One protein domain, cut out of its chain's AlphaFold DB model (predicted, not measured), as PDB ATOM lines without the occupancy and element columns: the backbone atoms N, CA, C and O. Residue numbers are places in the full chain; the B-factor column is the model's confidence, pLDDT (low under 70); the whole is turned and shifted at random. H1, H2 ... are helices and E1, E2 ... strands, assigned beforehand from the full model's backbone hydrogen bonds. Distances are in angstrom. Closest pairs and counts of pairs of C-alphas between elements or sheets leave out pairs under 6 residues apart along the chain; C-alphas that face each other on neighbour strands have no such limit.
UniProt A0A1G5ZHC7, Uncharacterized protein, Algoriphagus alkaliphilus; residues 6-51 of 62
ATOM      1  N   ASN A   6     119.752 176.484 215.096       92.44
ATOM      2  CA  ASN A   6     119.576 177.920 215.300       92.44
ATOM      3  C   ASN A   6     120.855 178.718 214.975       92.44
ATOM      4  O   ASN A   6     120.775 179.801 214.408       92.44
ATOM      5  N   GLU A   7     122.035 178.188 215.305       90.19
ATOM      6  CA  GLU A   7     123.325 178.799 214.950       90.19
ATOM      7  C   GLU A   7     123.559 178.784 213.436       90.19
ATOM      8  O   GLU A   7     123.926 179.818 212.884       90.19
ATOM      9  N   LEU A   8     123.292 177.657 212.764       91.75
ATOM     10  CA  LEU A   8     123.508 177.523 211.318       91.75
ATOM     11  C   LEU A   8     122.526 178.349 210.478       91.75
ATOM     12  O   LEU A   8     122.923 178.907 209.459       91.75
ATOM     13  N   PHE A   9     121.257 178.436 210.887       92.69
ATOM     14  CA  PHE A   9     120.202 178.985 210.027       92.69
ATOM     15  C   PHE A   9     119.668 180.352 210.463       92.69
ATOM     16  O   PHE A   9     119.177 181.095 209.617       92.69
ATOM     17  N   ASN A  10     119.796 180.725 211.743       92.19
ATOM     18  CA  ASN A  10     119.197 181.961 212.267       92.19
ATOM     19  C   ASN A  10     120.222 183.007 212.720       92.19
ATOM     20  O   ASN A  10     119.833 184.093 213.150       92.19
ATOM     21  N   LYS A  11     121.527 182.715 212.643       89.56
ATOM     22  CA  LYS A  11     122.581 183.663 213.024       89.56
ATOM     23  C   LYS A  11     123.510 183.990 211.855       89.56
ATOM     24  O   LYS A  11     123.770 183.116 211.032       89.56
ATOM     25  N   PRO A  12     124.079 185.214 211.801       88.88
ATOM     26  CA  PRO A  12     125.066 185.580 210.784       88.88
ATOM     27  C   PRO A  12     126.248 184.610 210.728       88.88
ATOM     28  O   PRO A  12     126.704 184.281 209.641       88.88
ATOM     29  N   GLN A  13     126.666 184.086 211.887       84.56
ATOM     30  CA  GLN A  13     127.773 183.137 211.980       84.56
ATOM     31  C   GLN A  13     127.542 181.850 211.174       84.56
ATOM     32  O   GLN A  13     128.480 181.298 210.609       84.56
ATOM     33  N   GLY A  14     126.291 181.394 211.069       85.81
ATOM     34  CA  GLY A  14     125.938 180.209 210.291       85.81
ATOM     35  C   GLY A  14     126.171 180.364 208.787       85.81
ATOM     36  O   GLY A  14     126.430 179.376 208.105       85.81
ATOM     37  N   LYS A  15     126.168 181.603 208.271       88.69
ATOM     38  CA  LYS A  15     126.468 181.903 206.858       88.69
ATOM     39  C   LYS A  15     127.952 181.775 206.518       88.69
ATOM     40  O   LYS A  15     128.315 181.820 205.347       88.69
ATOM     41  N   GLU A  16     128.790 181.642 207.538       90.81
ATOM     42  CA  GLU A  16     130.241 181.585 207.422       90.81
ATOM     43  C   GLU A  16     130.797 180.189 207.733       90.81
ATOM     44  O   GLU A  16     132.000 180.038 207.962       90.81
ATOM     45  N   VAL A  17     129.928 179.169 207.727       91.44
ATOM     46  CA  VAL A  17     130.301 177.755 207.819       91.44
ATOM     47  C   VAL A  17     130.389 177.170 206.411       91.44
ATOM     48  O   VAL A  17     129.407 177.175 205.671       91.44
ATOM     49  N   TYR A  18     131.555 176.645 206.047       92.56
ATOM     50  CA  TYR A  18     131.825 176.135 204.704       92.56
ATOM     51  C   TYR A  18     132.353 174.712 204.743       92.56
ATOM     52  O   TYR A  18     133.173 174.365 205.595       92.56
ATOM     53  N   LEU A  19     131.918 173.925 203.761       94.19
ATOM     54  CA  LEU A  19     132.559 172.679 203.378       94.19
ATOM     55  C   LEU A  19     133.456 172.965 202.172       94.19
ATOM     56  O   LEU A  19     132.963 173.358 201.117       94.19
ATOM     57  N   ILE A  20     134.761 172.809 202.342       94.62
ATOM     58  CA  ILE A  20     135.749 173.063 201.301       94.62
ATOM     59  C   ILE A  20     136.054 171.747 200.594       94.62
ATOM     60  O   ILE A  20     136.505 170.781 201.208       94.62
ATOM     61  N   THR A  21     135.791 171.732 199.290       95.56
ATOM     62  CA  THR A  21     136.070 170.609 198.381       95.56
ATOM     63  C   THR A  21     137.170 170.933 197.368       95.56
ATOM     64  O   THR A  21     137.506 170.092 196.539       95.56
ATOM     65  N   ALA A  22     137.670 172.168 197.380       94.81
ATOM     66  CA  ALA A  22     138.808 172.632 196.603       94.81
ATOM     67  C   ALA A  22     139.368 173.907 197.247       94.81
ATOM     68  O   ALA A  22     138.597 174.758 197.694       94.81
ATOM     69  N   GLU A  23     140.688 174.054 197.266       92.56
ATOM     70  CA  GLU A  23     141.384 175.221 197.817       92.56
ATOM     71  C   GLU A  23     142.677 175.463 197.035       92.56
ATOM     72  O   GLU A  23     143.327 174.512 196.606       92.56
ATOM     73  N   ASP A  24     143.024 176.730 196.796       92.94
ATOM     74  CA  ASP A  24     144.250 177.130 196.085       92.94
ATOM     75  C   ASP A  24     144.473 176.397 194.746       92.94
ATOM     76  O   ASP A  24     145.589 176.029 194.378       92.94
ATOM     77  N   GLY A  25     143.384 176.151 194.009       94.44
ATOM     78  CA  GLY A  25     143.408 175.450 192.721       94.44
ATOM     79  C   GLY A  25     143.605 173.931 192.811       94.44
ATOM     80  O   GLY A  25     143.652 173.273 191.774       94.44
ATOM     81  N   LYS A  26     143.685 173.360 194.017       95.19
ATOM     82  CA  LYS A  26     143.739 171.914 194.249       95.19
ATOM     83  C   LYS A  26     142.329 171.366 194.416       95.19
ATOM     84  O   LYS A  26     141.539 171.895 195.197       95.19
ATOM     85  N   SER A  27     142.017 170.298 193.693       95.75
ATOM     86  CA  SER A  27     140.817 169.495 193.915       95.75
ATOM     87  C   SER A  27     140.929 168.689 195.213       95.75
ATOM     88  O   SER A  27     142.020 168.515 195.753       95.75
ATOM     89  N   LEU A  28     139.795 168.195 195.715       93.38
ATOM     90  CA  LEU A  28     139.685 167.465 196.984       93.38
ATOM     91  C   LEU A  28     140.718 166.340 197.167       93.38
ATOM     92  O   LEU A  28     141.231 166.146 198.261       93.38
ATOM     93  N   ASP A  29     141.012 165.597 196.103       93.38
ATOM     94  CA  ASP A  29     141.982 164.498 196.065       93.38
ATOM     95  C   ASP A  29     143.441 164.960 196.214       93.38
ATOM     96  O   ASP A  29     144.283 164.194 196.677       93.38
ATOM     97  N   ALA A  30     143.733 166.213 195.864       94.12
ATOM     98  CA  ALA A  30     145.052 166.833 195.977       94.12
ATOM     99  C   ALA A  30     145.207 167.722 197.229       94.12
ATOM    100  O   ALA A  30     146.285 168.278 197.464       94.12
ATOM    101  N   MET A  31     144.148 167.891 198.027       94.00
ATOM    102  CA  MET A  31     144.180 168.643 199.284       94.00
ATOM    103  C   MET A  31     144.776 167.789 200.413       94.00
ATOM    104  O   MET A  31     144.257 166.723 200.727       94.00
ATOM    105  N   GLU A  32     145.819 168.286 201.088       91.12
ATOM    106  CA  GLU A  32     146.438 167.611 202.249       91.12
ATOM    107  C   GLU A  32     145.457 167.458 203.424       91.12
ATOM    108  O   GLU A  32     145.455 166.458 204.140       91.12
ATOM    109  N   ASP A  33     144.574 168.443 203.576       89.69
ATOM    110  CA  ASP A  33     143.570 168.488 204.636       89.69
ATOM    111  C   ASP A  33     142.291 167.710 204.297       89.69
ATOM    112  O   ASP A  33     141.391 167.623 205.140       89.69
ATOM    113  N   GLY A  34     142.204 167.145 203.087       93.56
ATOM    114  CA  GLY A  34     141.033 166.436 202.588       93.56
ATOM    115  C   GLY A  34     139.764 167.292 202.626       93.56
ATOM    116  O   GLY A  34     139.794 168.502 202.408       93.56
ATOM    117  N   LEU A  35     138.622 166.655 202.912       95.06
ATOM    118  CA  LEU A  35     137.351 167.365 203.051       95.06
ATOM    119  C   LEU A  35     137.386 168.220 204.317       95.06
ATOM    120  O   LEU A  35     137.466 167.687 205.427       95.06
ATOM    121  N   LEU A  36     137.297 169.534 204.154       93.75
ATOM    122  CA  LEU A  36     137.535 170.475 205.239       93.75
ATOM    123  C   LEU A  36     136.248 171.204 205.633       93.75
ATOM    124  O   LEU A  36     135.520 171.706 204.782       93.75
ATOM    125  N   LEU A  37     135.964 171.279 206.934       93.06
ATOM    126  CA  LEU A  37     134.896 172.120 207.481       93.06
ATOM    127  C   LEU A  37     135.511 173.316 208.206       93.06
ATOM    128  O   LEU A  37     136.263 173.127 209.168       93.06
ATOM    129  N   ILE A  38     135.161 174.530 207.780       90.19
ATOM    130  CA  ILE A  38     135.615 175.778 208.408       90.19
ATOM    131  C   ILE A  38     134.433 176.627 208.881       90.19
ATOM    132  O   ILE A  38     133.351 176.576 208.300       90.19
ATOM    133  N   SER A  39     134.664 177.454 209.901       88.69
ATOM    134  CA  SER A  39     133.768 178.531 210.338       88.69
ATOM    135  C   SER A  39     134.567 179.831 210.413       88.69
ATOM    136  O   SER A  39     135.429 179.957 211.283       88.69
ATOM    137  N   LYS A  40     134.318 180.802 209.522       80.44
ATOM    138  CA  LYS A  40     135.168 182.012 209.406       80.44
ATOM    139  C   LYS A  40     135.037 183.006 210.564       80.44
ATOM    140  O   LYS A  40     135.853 183.911 210.693       80.44
ATOM    141  N   THR A  41     134.056 182.819 211.437       71.50
ATOM    142  CA  THR A  41     133.788 183.695 212.588       71.50
ATOM    143  C   THR A  41     134.793 183.563 213.728       71.50
ATOM    144  O   THR A  41     134.763 184.356 214.669       71.50
ATOM    145  N   ASP A  42     135.637 182.532 213.712       61.69
ATOM    146  CA  ASP A  42     136.562 182.270 214.807       61.69
ATOM    147  C   ASP A  42     137.863 183.070 214.633       61.69
ATOM    148  O   ASP A  42     138.686 182.785 213.769       61.69
ATOM    149  N   ILE A  43     138.081 184.043 215.525       53.50
ATOM    150  CA  ILE A  43     139.280 184.907 215.578       53.50
ATOM    151  C   ILE A  43     140.572 184.102 215.859       53.50
ATOM    152  O   ILE A  43     141.678 184.550 215.565       53.50
ATOM    153  N   ARG A  44     140.455 182.886 216.407       55.47
ATOM    154  CA  ARG A  44     141.549 181.909 216.536       55.47
ATOM    155  C   ARG A  44     141.129 180.622 215.841       55.47
ATOM    156  O   ARG A  44     140.084 180.078 216.187       55.47
ATOM    157  N   THR A  45     141.967 180.109 214.941       57.75
ATOM    158  CA  THR A  45     141.820 178.823 214.237       57.75
ATOM    159  C   THR A  45     141.828 177.651 215.229       57.75
ATOM    160  O   THR A  45     142.835 176.996 215.478       57.75
ATOM    161  N   GLY A  46     140.697 177.451 215.901       64.94
ATOM    162  CA  GLY A  46     140.512 176.464 216.956       64.94
ATOM    163  C   GLY A  46     139.739 175.240 216.474       64.94
ATOM    164  O   GLY A  46     139.853 174.794 215.338       64.94
ATOM    165  N   ARG A  47     138.895 174.697 217.358       64.38
ATOM    166  CA  ARG A  47     138.152 173.443 217.142       64.38
ATOM    167  C   ARG A  47     137.205 173.464 215.927       64.38
ATOM    168  O   ARG A  47     136.729 172.391 215.565       64.38
ATOM    169  N   ARG A  48     136.891 174.638 215.343       76.62
ATOM    170  CA  ARG A  48     135.993 174.806 214.174       76.62
ATOM    171  C   ARG A  48     136.703 174.720 212.820       76.62
ATOM    172  O   ARG A  48     136.142 175.123 211.807       76.62
ATOM    173  N   HIS A  49     137.911 174.169 212.820       87.56
ATOM    174  CA  HIS A  49     138.666 173.808 211.633       87.56
ATOM    175  C   HIS A  49     138.846 172.283 211.612       87.56
ATOM    176  O   HIS A  49     139.720 171.747 212.294       87.56
ATOM    177  N   ILE A  50     137.958 171.566 210.916       90.94
ATOM    178  CA  ILE A  50     137.965 170.096 210.874       90.94
ATOM    179  C   ILE A  50     138.556 169.637 209.551       90.94
ATOM    180  O   ILE A  50     137.877 169.676 208.528       90.94
ATOM    181  N   LYS A  51     139.799 169.167 209.606       92.38
ATOM    182  CA  LYS A  51     140.474 168.462 208.515       92.38
ATOM    183  C   LYS A  51     139.983 167.022 208.436       92.38
ATOM    184  O   LYS A  51     139.627 166.440 209.465       92.38
TER     185      LYS A  51
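This is residues 6 to 51 of the 62 residues of an uncharacterized protein of Algoriphagus alkaliphilus (UniProt A0A1G5ZHC7). With little regular structure, this elongated model has the hairpin of E1 and E2 in its middle, the short helices H1 and H2 at one end and the loop of residues 21 to 35 at the other. The tail folds back, and its residues 49 to 50 pair antiparallel with 37 to 38 of E2. The printed part has 46 residues with two named helices and two named strands, in the order H1, H2, E1, E2; the class is mixed, with 18 residues in named elements. It is only just loose, close to compact, with a radius of gyration of the C-alphas of 11.8 A, and spans 34 by 20 by 14 A.

E1, residues 17 to 20, is 9.7 A long, and E2, residues 36 to 39, is 10.3 A long, ending at C-alpha 39 (133.768, 178.531, 210.338). H1, residues 6 to 10, begins at C-alpha 6 (119.576, 177.920, 215.300) and H2 is residues 12 to 16.

E1 and E2 are antiparallel at 158 degrees, with N 20 and O 36 2.8 A apart, within hydrogen-bond range. H1 and H2 touch only at the corner; their closest C-alphas, of Leu 8 and Gly 14, are 3.8 A apart. H1 and E2 are apart. H1 has its O i to N i+4 pair within hydrogen-bond range; H2 has 0 of 1, but 2 of 2 O i to N i+3 pairs.

The printed part has no cut. The link from E1 to E2 is long, 15 residues. Residues 42 to 47 have pLDDT under 70.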